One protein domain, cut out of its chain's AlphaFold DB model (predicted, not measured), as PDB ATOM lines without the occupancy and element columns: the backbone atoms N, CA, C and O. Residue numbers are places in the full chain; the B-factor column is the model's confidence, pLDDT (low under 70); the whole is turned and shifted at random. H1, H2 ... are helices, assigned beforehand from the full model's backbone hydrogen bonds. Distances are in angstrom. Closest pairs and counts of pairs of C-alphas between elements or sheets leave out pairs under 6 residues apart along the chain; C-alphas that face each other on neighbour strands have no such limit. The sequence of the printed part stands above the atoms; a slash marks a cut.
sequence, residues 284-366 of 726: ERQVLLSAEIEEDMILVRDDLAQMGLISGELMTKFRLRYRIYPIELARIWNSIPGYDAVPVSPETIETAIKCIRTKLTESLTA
ATOM      1  N   GLU A 284     280.670 201.043 237.968       43.31
ATOM      2  CA  GLU A 284     282.032 200.484 237.943       43.31
ATOM      3  C   GLU A 284     282.708 200.607 239.312       43.31
ATOM      4  O   GLU A 284     283.282 199.638 239.807       43.31
ATOM      5  N   ARG A 285     282.577 201.759 239.983       48.41
ATOM      6  CA  ARG A 285     283.118 201.960 241.334       48.41
ATOM      7  C   ARG A 285     282.425 201.079 242.378       48.41
ATOM      8  O   ARG A 285     283.105 200.576 243.266       48.41
ATOM      9  N   GLN A 286     281.114 200.847 242.263       51.66
ATOM     10  CA  GLN A 286     280.383 199.910 243.128       51.66
ATOM     11  C   GLN A 286     280.891 198.469 242.945       51.66
ATOM     12  O   GLN A 286     281.094 197.759 243.929       51.66
ATOM     13  N   VAL A 287     281.123 198.051 241.694       53.28
ATOM     14  CA  VAL A 287     281.614 196.708 241.347       53.28
ATOM     15  C   VAL A 287     283.054 196.506 241.822       53.28
ATOM     16  O   VAL A 287     283.333 195.497 242.468       53.28
ATOM     17  N   LEU A 288     283.950 197.470 241.590       49.91
ATOM     18  CA  LEU A 288     285.345 197.387 242.042       49.91
ATOM     19  C   LEU A 288     285.448 197.317 243.573       49.91
ATOM     20  O   LEU A 288     286.092 196.404 244.087       49.91
ATOM     21  N   LEU A 289     284.722 198.171 244.314       57.06
ATOM     22  CA  LEU A 289     284.670 198.053 245.778       57.06
ATOM     23  C   LEU A 289     284.090 196.706 246.238       57.06
ATOM     24  O   LEU A 289     284.508 196.202 247.275       57.06
ATOM     25  N   SER A 290     283.143 196.108 245.504       62.31
ATOM     26  CA  SER A 290     282.562 194.818 245.904       62.31
ATOM     27  C   SER A 290     283.555 193.653 245.821       62.31
ATOM     28  O   SER A 290     283.527 192.786 246.690       62.31
ATOM     29  N   ALA A 291     284.470 193.660 244.844       64.75
ATOM     30  CA  ALA A 291     285.541 192.667 244.750       64.75
ATOM     31  C   ALA A 291     286.607 192.880 245.841       64.75
ATOM     32  O   ALA A 291     286.985 191.935 246.529       64.75
ATOM     33  N   GLU A 292     287.022 194.133 246.056       68.50
ATOM     34  CA  GLU A 292     287.990 194.512 247.097       68.50
ATOM     35  C   GLU A 292     287.509 194.176 248.522       68.50
ATOM     36  O   GLU A 292     288.303 193.755 249.367       68.50
ATOM     37  N   ILE A 293     286.205 194.329 248.784       74.81
ATOM     38  CA  ILE A 293     285.572 193.911 250.041       74.81
ATOM     39  C   ILE A 293     285.601 192.390 250.188       74.81
ATOM     40  O   ILE A 293     285.829 191.901 251.290       74.81
ATOM     41  N   GLU A 294     285.381 191.632 249.115       77.62
ATOM     42  CA  GLU A 294     285.324 190.172 249.190       77.62
ATOM     43  C   GLU A 294     286.707 189.557 249.475       77.62
ATOM     44  O   GLU A 294     286.806 188.663 250.314       77.62
ATOM     45  N   GLU A 295     287.783 190.102 248.892       76.00
ATOM     46  CA  GLU A 295     289.168 189.755 249.259       76.00
ATOM     47  C   GLU A 295     289.446 190.004 250.752       76.00
ATOM     48  O   GLU A 295     289.992 189.146 251.449       76.00
ATOM     49  N   ASP A 296     289.023 191.157 251.276       79.38
ATOM     50  CA  ASP A 296     289.197 191.497 252.692       79.38
ATOM     51  C   ASP A 296     288.301 190.658 253.628       79.38
ATOM     52  O   ASP A 296     288.669 190.417 254.779       79.38
ATOM     53  N   MET A 297     287.153 190.164 253.150       80.69
ATOM     54  CA  MET A 297     286.287 189.223 253.877       80.69
ATOM     55  C   MET A 297     286.851 187.798 253.927       80.69
ATOM     56  O   MET A 297     286.594 187.095 254.905       80.69
ATOM     57  N   ILE A 298     287.636 187.375 252.929       81.12
ATOM     58  CA  ILE A 298     288.361 186.095 252.963       81.12
ATOM     59  C   ILE A 298     289.443 186.136 254.050       81.12
ATOM     60  O   ILE A 298     289.487 185.250 254.896       81.12
ATOM     61  N   LEU A 299     290.232 187.212 254.125       80.00
ATOM     62  CA  LEU A 299     291.248 187.359 255.178       80.00
ATOM     63  C   LEU A 299     290.628 187.352 256.591       80.00
ATOM     64  O   LEU A 299     291.140 186.689 257.490       80.00
ATOM     65  N   VAL A 300     289.478 188.014 256.780       79.25
ATOM     66  CA  VAL A 300     288.729 187.972 258.053       79.25
ATOM     67  C   VAL A 300     288.172 186.572 258.359       79.25
ATOM     68  O   VAL A 300     288.076 186.205 259.530       79.25
ATOM     69  N   ARG A 301     287.823 185.766 257.343       79.56
ATOM     70  CA  ARG A 301     287.423 184.360 257.529       79.56
ATOM     71  C   ARG A 301     288.577 183.520 258.066       79.56
ATOM     72  O   ARG A 301     288.368 182.764 259.012       79.56
ATOM     73  N   ASP A 302     289.757 183.662 257.475       78.12
ATOM     74  CA  ASP A 302     290.921 182.842 257.807       78.12
ATOM     75  C   ASP A 302     291.468 183.177 259.205       78.12
ATOM     76  O   ASP A 302     291.722 182.263 259.990       78.12
ATOM     77  N   ASP A 303     291.529 184.465 259.568       76.81
ATOM     78  CA  ASP A 303     291.834 184.932 260.932       76.81
ATOM     79  C   ASP A 303     290.883 184.315 261.975       76.81
ATOM     80  O   ASP A 303     291.315 183.734 262.974       76.81
ATOM     81  N   LEU A 304     289.567 184.400 261.739       73.50
ATOM     82  CA  LEU A 304     288.559 183.866 262.660       73.50
ATOM     83  C   LEU A 304     288.581 182.331 262.739       73.50
ATOM     84  O   LEU A 304     288.287 181.781 263.800       73.50
ATOM     85  N   ALA A 305     288.954 181.640 261.660       73.38
ATOM     86  CA  ALA A 305     289.072 180.183 261.633       73.38
ATOM     87  C   ALA A 305     290.340 179.665 262.339       73.38
ATOM     88  O   ALA A 305     290.300 178.593 262.941       73.38
ATOM     89  N   GLN A 306     291.451 180.408 262.280       69.94
ATOM     90  CA  GLN A 306     292.734 180.005 262.872       69.94
ATOM     91  C   GLN A 306     292.913 180.495 264.316       69.94
ATOM     92  O   GLN A 306     293.428 179.758 265.155       69.94
ATOM     93  N   MET A 307     292.487 181.727 264.614       62.53
ATOM     94  CA  MET A 307     292.775 182.424 265.877       62.53
ATOM     95  C   MET A 307     291.523 182.728 266.717       62.53
ATOM     96  O   MET A 307     291.651 183.157 267.864       62.53
ATOM     97  N   GLY A 308     290.314 182.564 266.161       65.38
ATOM     98  CA  GLY A 308     289.051 182.960 266.806       65.38
ATOM     99  C   GLY A 308     288.890 184.474 267.019       65.38
ATOM    100  O   GLY A 308     287.976 184.913 267.715       65.38
ATOM    101  N   LEU A 309     289.796 185.276 266.453       70.38
ATOM    102  CA  LEU A 309     289.929 186.718 266.646       70.38
ATOM    103  C   LEU A 309     290.465 187.348 265.356       70.38
ATOM    104  O   LEU A 309     291.322 186.769 264.699       70.38
ATOM    105  N   ILE A 310     290.005 188.556 265.028       76.44
ATOM    106  CA  ILE A 310     290.533 189.336 263.896       76.44
ATOM    107  C   ILE A 310     291.891 189.944 264.292       76.44
ATOM    108  O   ILE A 310     292.022 190.521 265.374       76.44
ATOM    109  N   SER A 311     292.890 189.846 263.417       73.62
ATOM    110  CA  SER A 311     294.236 190.387 263.608       73.62
ATOM    111  C   SER A 311     294.243 191.915 263.693       73.62
ATOM    112  O   SER A 311     293.486 192.608 263.008       73.62
ATOM    113  N   GLY A 312     295.171 192.462 264.486       68.62
ATOM    114  CA  GLY A 312     295.407 193.906 264.582       68.62
ATOM    115  C   GLY A 312     295.792 194.552 263.244       68.62
ATOM    116  O   GLY A 312     295.486 195.725 263.016       68.62
ATOM    117  N   GLU A 313     296.395 193.788 262.328       73.31
ATOM    118  CA  GLU A 313     296.697 194.255 260.974       73.31
ATOM    119  C   GLU A 313     295.419 194.412 260.138       73.31
ATOM    120  O   GLU A 313     295.188 195.486 259.579       73.31
ATOM    121  N   LEU A 314     294.523 193.414 260.133       73.81
ATOM    122  CA  LEU A 314     293.224 193.538 259.459       73.81
ATOM    123  C   LEU A 314     292.354 194.621 260.106       73.81
ATOM    124  O   LEU A 314     291.783 195.442 259.393       73.81
ATOM    125  N   MET A 315     292.317 194.721 261.439       73.06
ATOM    126  CA  MET A 315     291.648 195.829 262.137       73.06
ATOM    127  C   MET A 315     292.151 197.204 261.657       73.06
ATOM    128  O   MET A 315     291.359 198.128 261.465       73.06
ATOM    129  N   THR A 316     293.458 197.336 261.412       71.44
ATOM    130  CA  THR A 316     294.072 198.566 260.885       71.44
ATOM    131  C   THR A 316     293.727 198.784 259.407       71.44
ATOM    132  O   THR A 316     293.331 199.888 259.027       71.44
ATOM    133  N   LYS A 317     293.779 197.730 258.580       75.06
ATOM    134  CA  LYS A 317     293.371 197.747 257.164       75.06
ATOM    135  C   LYS A 317     291.920 198.219 257.011       75.06
ATOM    136  O   LYS A 317     291.648 199.120 256.220       75.06
ATOM    137  N   PHE A 318     291.007 197.695 257.830       77.00
ATOM    138  CA  PHE A 318     289.588 198.063 257.835       77.00
ATOM    139  C   PHE A 318     289.345 199.494 258.336       77.00
ATOM    140  O   PHE A 318     288.568 200.227 257.716       77.00
ATOM    141  N   ARG A 319     290.060 199.940 259.381       69.56
ATOM    142  CA  ARG A 319     290.023 201.336 259.854       69.56
ATOM    143  C   ARG A 319     290.432 202.321 258.756       69.56
ATOM    144  O   ARG A 319     289.779 203.349 258.579       69.56
ATOM    145  N   LEU A 320     291.491 202.014 258.007       72.00
ATOM    146  CA  LEU A 320     292.014 202.889 256.954       72.00
ATOM    147  C   LEU A 320     291.152 202.867 255.680       72.00
ATOM    148  O   LEU A 320     290.815 203.938 255.165       72.00
ATOM    149  N   ARG A 321     290.780 201.671 255.195       72.00
ATOM    150  CA  ARG A 321     290.086 201.447 253.910       72.00
ATOM    151  C   ARG A 321     288.575 201.686 253.986       72.00
ATOM    152  O   ARG A 321     288.017 202.278 253.067       72.00
ATOM    153  N   TYR A 322     287.927 201.278 255.080       73.00
ATOM    154  CA  TYR A 322     286.459 201.265 255.211       73.00
ATOM    155  C   TYR A 322     285.898 202.095 256.374       73.00
ATOM    156  O   TYR A 322     284.679 202.204 256.509       73.00
ATOM    157  N   ARG A 323     286.767 202.686 257.205       65.75
ATOM    158  CA  ARG A 323     286.407 203.553 258.346       65.75
ATOM    159  C   ARG A 323     285.573 202.880 259.445       65.75
ATOM    160  O   ARG A 323     285.012 203.581 260.277       65.75
ATOM    161  N   ILE A 324     285.560 201.547 259.499       74.25
ATOM    162  CA  ILE A 324     285.042 200.795 260.652       74.25
ATOM    163  C   ILE A 324     286.150 200.710 261.706       74.25
ATOM    164  O   ILE A 324     287.270 200.298 261.400       74.25
ATOM    165  N   TYR A 325     285.855 201.096 262.945       75.50
ATOM    166  CA  TYR A 325     286.848 201.137 264.018       75.50
ATOM    167  C   TYR A 325     287.013 199.759 264.692       75.50
ATOM    168  O   TYR A 325     286.053 198.984 264.763       75.50
ATOM    169  N   PRO A 326     288.189 199.432 265.269       72.31
ATOM    170  CA  PRO A 326     288.419 198.129 265.911       72.31
ATOM    171  C   PRO A 326     287.429 197.818 267.047       72.31
ATOM    172  O   PRO A 326     287.012 196.673 267.215       72.31
ATOM    173  N   ILE A 327     286.992 198.847 267.784       72.94
ATOM    174  CA  ILE A 327     285.966 198.741 268.835       72.94
ATOM    175  C   ILE A 327     284.584 198.350 268.282       72.94
ATOM    176  O   ILE A 327     283.794 197.717 268.980       72.94
ATOM    177  N   GLU A 328     284.289 198.688 267.027       74.56
ATOM    178  CA  GLU A 328     283.039 198.338 266.352       74.56
ATOM    179  C   GLU A 328     283.093 196.915 265.802       74.56
ATOM    180  O   GLU A 328     282.141 196.166 265.999       74.56
ATOM    181  N   LEU A 329     284.222 196.503 265.210       76.62
ATOM    182  CA  LEU A 329     284.455 195.104 264.824       76.62
ATOM    183  C   LEU A 329     284.356 194.169 266.039       76.62
ATOM    184  O   LEU A 329     283.652 193.163 265.980       76.62
ATOM    185  N   ALA A 330     284.965 194.540 267.170       72.69
ATOM    186  CA  ALA A 330     284.842 193.796 268.425       72.69
ATOM    187  C   ALA A 330     283.395 193.769 268.957       72.69
ATOM    188  O   ALA A 330     282.937 192.739 269.450       72.69
ATOM    189  N   ARG A 331     282.642 194.871 268.828       76.50
ATOM    190  CA  ARG A 331     281.218 194.933 269.206       76.50
ATOM    191  C   ARG A 331     280.335 194.066 268.302       76.50
ATOM    192  O   ARG A 331     279.385 193.474 268.800       76.50
ATOM    193  N   ILE A 332     280.646 193.978 267.007       77.25
ATOM    194  CA  ILE A 332     279.966 193.087 266.055       77.25
ATOM    195  C   ILE A 332     280.268 191.626 266.406       77.25
ATOM    196  O   ILE A 332     279.334 190.840 266.513       77.25
ATOM    197  N   TRP A 333     281.537 191.275 266.643       78.81
ATOM    198  CA  TRP A 333     281.958 189.917 267.008       78.81
ATOM    199  C   TRP A 333     281.291 189.425 268.299       78.81
ATOM    200  O   TRP A 333     280.590 188.415 268.294       78.81
ATOM    201  N   ASN A 334     281.395 190.206 269.377       76.31
ATOM    202  CA  ASN A 334     280.825 189.876 270.689       76.31
ATOM    203  C   ASN A 334     279.278 189.887 270.719       76.31
ATOM    204  O   ASN A 334     278.683 189.594 271.753       76.31
ATOM    205  N   SER A 335     278.612 190.258 269.618       77.31
ATOM    206  CA  SER A 335     277.148 190.239 269.482       77.31
ATOM    207  C   SER A 335     276.609 188.928 268.886       77.31
ATOM    208  O   SER A 335     275.398 188.813 268.684       77.31
ATOM    209  N   ILE A 336     277.473 187.960 268.558       80.50
ATOM    210  CA  ILE A 336     277.113 186.751 267.804       80.50
ATOM    211  C   ILE A 336     277.156 185.532 268.735       80.50
ATOM    212  O   ILE A 336     278.148 185.345 269.437       80.50
ATOM    213  N   PRO A 337     276.123 184.671 268.769       72.25
ATOM    214  CA  PRO A 337     276.139 183.484 269.620       72.25
ATOM    215  C   PRO A 337     277.282 182.524 269.238       72.25
ATOM    216  O   PRO A 337     277.486 182.214 268.062       72.25
ATOM    217  N   GLY A 338     278.013 182.045 270.248       64.75
ATOM    218  CA  GLY A 338     279.140 181.121 270.084       64.75
ATOM    219  C   GLY A 338     280.477 181.769 269.700       64.75
ATOM    220  O   GLY A 338     281.381 181.048 269.286       64.75
ATOM    221  N   TYR A 339     280.625 183.095 269.827       67.56
ATOM    222  CA  TYR A 339     281.893 183.809 269.579       67.56
ATOM    223  C   TYR A 339     283.049 183.373 270.508       67.56
ATOM    224  O   TYR A 339     284.213 183.667 270.238       67.56
ATOM    225  N   ASP A 340     282.719 182.706 271.615       68.44
ATOM    226  CA  ASP A 340     283.597 182.218 272.677       68.44
ATOM    227  C   ASP A 340     283.895 180.706 272.593       68.44
ATOM    228  O   ASP A 340     284.671 180.181 273.395       68.44
ATOM    229  N   ALA A 341     283.309 179.998 271.623       65.50
ATOM    230  CA  ALA A 341     283.550 178.574 271.403       65.50
ATOM    231  C   ALA A 341     284.937 178.314 270.787       65.50
ATOM    232  O   ALA A 341     285.368 179.014 269.872       65.50
ATOM    233  N   VAL A 342     285.623 177.264 271.254       63.25
ATOM    234  CA  VAL A 342     286.926 176.827 270.724       63.25
ATOM    235  C   VAL A 342     286.853 175.337 270.355       63.25
ATOM    236  O   VAL A 342     286.683 174.515 271.258       63.25
ATOM    237  N   PRO A 343     287.004 174.957 269.068       61.50
ATOM    238  CA  PRO A 343     287.079 175.832 267.895       61.50
ATOM    239  C   PRO A 343     285.755 176.571 267.632       61.50
ATOM    240  O   PRO A 343     284.679 176.105 268.003       61.50
ATOM    241  N   VAL A 344     285.844 177.717 266.957       76.06
ATOM    242  CA  VAL A 344     284.680 178.521 266.560       76.06
ATOM    243  C   VAL A 344     283.864 177.769 265.500       76.06
ATOM    244  O   VAL A 344     284.425 177.221 264.551       76.06
ATOM    245  N   SER A 345     282.532 177.765 265.623       78.88
ATOM    246  CA  SER A 345     281.654 177.175 264.601       78.88
ATOM    247  C   SER A 345     281.752 177.939 263.268       78.88
ATOM    248  O   SER A 345     281.680 179.173 263.278       78.88
ATOM    249  N   PRO A 346     281.824 177.262 262.104       77.62
ATOM    250  CA  PRO A 346     281.808 177.943 260.809       77.62
ATOM    251  C   PRO A 346     280.554 178.813 260.620       77.62
ATOM    252  O   PRO A 346     280.645 179.885 260.030       77.62
ATOM    253  N   GLU A 347     279.408 178.424 261.191       78.44
ATOM    254  CA  GLU A 347     278.157 179.199 261.140       78.44
ATOM    255  C   GLU A 347     278.272 180.551 261.876       78.44
ATOM    256  O   GLU A 347     277.746 181.571 261.416       78.44
ATOM    257  N   THR A 348     279.018 180.588 262.986       79.62
ATOM    258  CA  THR A 348     279.351 181.812 263.735       79.62
ATOM    259  C   THR A 348     280.254 182.725 262.896       79.62
ATOM    260  O   THR A 348     280.007 183.930 262.816       79.62
ATOM    261  N   ILE A 349     281.245 182.156 262.196       80.75
ATOM    262  CA  ILE A 349     282.153 182.896 261.301       80.75
ATOM    263  C   ILE A 349     281.391 183.471 260.094       80.75
ATOM    264  O   ILE A 349     281.536 184.654 259.779       80.75
ATOM    265  N   GLU A 350     280.527 182.687 259.439       80.38
ATOM    266  CA  GLU A 350     279.696 183.179 258.328       80.38
ATOM    267  C   GLU A 350     278.746 184.301 258.778       80.38
ATOM    268  O   GLU A 350     278.578 185.299 258.068       80.38
ATOM    269  N   THR A 351     278.183 184.186 259.984       83.31
ATOM    270  CA  THR A 351     277.342 185.229 260.590       83.31
ATOM    271  C   THR A 351     278.135 186.516 260.843       83.31
ATOM    272  O   THR A 351     277.645 187.600 260.526       83.31
ATOM    273  N   ALA A 352     279.379 186.426 261.322       78.88
ATOM    274  CA  ALA A 352     280.245 187.590 261.525       78.88
ATOM    275  C   ALA A 352     280.592 188.304 260.218       78.88
ATOM    276  O   ALA A 352     280.383 189.512 260.101       78.88
ATOM    277  N   ILE A 353     281.033 187.551 259.211       82.62
ATOM    278  CA  ILE A 353     281.340 188.067 257.870       82.62
ATOM    279  C   ILE A 353     280.103 188.749 257.265       82.62
ATOM    280  O   ILE A 353     280.202 189.823 256.674       82.62
ATOM    281  N   LYS A 354     278.907 188.174 257.454       81.69
ATOM    282  CA  LYS A 354     277.643 188.776 257.011       81.69
ATOM    283  C   LYS A 354     277.352 190.103 257.722       81.69
ATOM    284  O   LYS A 354     277.056 191.081 257.037       81.69
ATOM    285  N   CYS A 355     277.490 190.161 259.048       80.50
ATOM    286  CA  CYS A 355     277.281 191.379 259.839       80.50
ATOM    287  C   CYS A 355     278.287 192.495 259.498       80.50
ATOM    288  O   CYS A 355     277.900 193.663 259.380       80.50
ATOM    289  N   ILE A 356     279.562 192.153 259.282       80.88
ATOM    290  CA  ILE A 356     280.583 193.121 258.855       80.88
ATOM    291  C   ILE A 356     280.278 193.606 257.429       80.88
ATOM    292  O   ILE A 356     280.249 194.816 257.207       80.88
ATOM    293  N   ARG A 357     279.934 192.713 256.485       81.12
ATOM    294  CA  ARG A 357     279.541 193.103 255.116       81.12
ATOM    295  C   ARG A 357     278.320 194.033 255.103       81.12
ATOM    296  O   ARG A 357     278.335 195.014 254.364       81.12
ATOM    297  N   THR A 358     277.317 193.820 255.965       79.88
ATOM    298  CA  THR A 358     276.198 194.776 256.105       79.88
ATOM    299  C   THR A 358     276.654 196.146 256.618       79.88
ATOM    300  O   THR A 358     276.249 197.165 256.057       79.88
ATOM    301  N   LYS A 359     277.561 196.203 257.605       77.06
ATOM    302  CA  LYS A 359     278.086 197.477 258.129       77.06
ATOM    303  C   LYS A 359     278.970 198.223 257.128       77.06
ATOM    304  O   LYS A 359     278.891 199.448 257.059       77.06
ATOM    305  N   LEU A 360     279.719 197.507 256.288       75.75
ATOM    306  CA  LEU A 360     280.424 198.085 255.139       75.75
ATOM    307  C   LEU A 360     279.440 198.750 254.161       75.75
ATOM    308  O   LEU A 360     279.644 199.899 253.771       75.75
ATOM    309  N   THR A 361     278.339 198.078 253.807       68.94
ATOM    310  CA  THR A 361     277.331 198.653 252.896       68.94
ATOM    311  C   THR A 361     276.542 199.820 253.499       68.94
ATOM    312  O   THR A 361     276.210 200.758 252.777       68.94
ATOM    313  N   GLU A 362     276.286 199.822 254.812       68.12
ATOM    314  CA  GLU A 362     275.694 200.971 255.514       68.12
ATOM    315  C   GLU A 362     276.642 202.185 255.506       68.12
ATOM    316  O   GLU A 362     276.235 203.277 255.113       68.12
ATOM    317  N   SER A 363     277.921 201.987 255.848       60.59
ATOM    318  CA  SER A 363     278.952 203.042 255.828       60.59
ATOM    319  C   SER A 363     279.083 203.692 254.441       60.59
ATOM    320  O   SER A 363     279.061 204.917 254.302       60.59
ATOM    321  N   LEU A 364     279.115 202.874 253.383       59.31
ATOM    322  CA  LEU A 364     279.225 203.349 252.000       59.31
ATOM    323  C   LEU A 364     277.965 204.069 251.488       59.31
ATOM    324  O   LEU A 364     278.079 204.963 250.649       59.31
ATOM    325  N   THR A 365     276.769 203.722 251.976       53.41
ATOM    326  CA  THR A 365     275.511 204.373 251.552       53.41
ATOM    327  C   THR A 365     275.195 205.647 252.339       53.41
ATOM    328  O   THR A 365     274.630 206.585 251.769       53.41
ATOM    329  N   ALA A 366     275.645 205.748 253.596       49.31
ATOM    330  CA  ALA A 366     275.556 206.965 254.407       49.31
ATOM    331  C   ALA A 366     276.272 208.167 253.757       49.31
ATOM    332  O   ALA A 366     275.853 209.308 253.930       49.31
TER     333      ALA A 366
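Overview. This is residues 284 to 366 of the 726 residues of the protein "EH domain-containing protein" of Hypholoma sublateritium (strain FD-334 SS-4) (UniProt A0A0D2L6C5). Two long helices, H1 and H4, run side by side in opposite ways, and two short helices, H2 and H3, cover one side of that pair. H2 runs along H1, H3 turns about perpendicular to H2 and packs steeply tilted on H4, and the long loop of residues 334 to 345 lies at one end of the longest axis. The printed part has 83 residues with four named helices, in the order H1, H2, H3, H4, and no named strand; its class is all helix. It is compact, with a radius of gyration of the C-alphas of 12.4 A, and elongated, spanning 40 by 21 by 21 A.

Arrangement. Start with H1, residues 284 to 307, and look across to H4, residues 346 to 366: they touch, and their closest C-alphas, those of Met 297 and Ile 353, are 6.5 A apart. They run opposite ways at a shallow tilt of 33 degrees, only just short of steep. Next find H2, residues 312 to 322, which is close to H1 but not clearly touching, the closest C-alphas being those of Val 300 and Leu 314 at 7.3 A; they run opposite ways at a shallow tilt of 16 degrees. Then comes H3, residues 326 to 333, which touches H2 about perpendicular, at 81 degrees, with the closest C-alphas, those of Met 315 and Pro 326, 5.5 A apart. H3 also touches H4, which meets it with residues 352 to 356 alone; the closest C-alphas are those of Trp 333 and Ala 352 at 6.2 A, and the two run opposite ways at a steep tilt of 50 degrees. H1 and H3 are apart. In H1, H2, H3 and H4 every O i to N i+4 pair is within hydrogen-bond range.

Along the chain. Find C-alpha 284 at (282.032, 200.484, 237.943); from there H1 runs 35.0 A to C-alpha 307 at (292.775, 182.424, 265.877). H2 covers 14.9 A from Gly 312 to Tyr 322, and H3 covers 10.5 A from Pro 326 to Trp 333. H4 runs 30.4 A from Pro 346 to C-alpha 366 at (275.556, 206.965, 254.407).

Size, cuts and confidence. The two C-alphas farthest apart are those of Glu 284 and Val 342, at 40.7 A. The printed part has no cut. The links from H1 to H2 and from H2 to H3 are tight, and the link from H3 to H4, with 12 residues, is long. The mean pLDDT of the printed part is 71.7, and 27 residues are under 70, among them residues 284 to 292, 338 to 343 and 361 to 366.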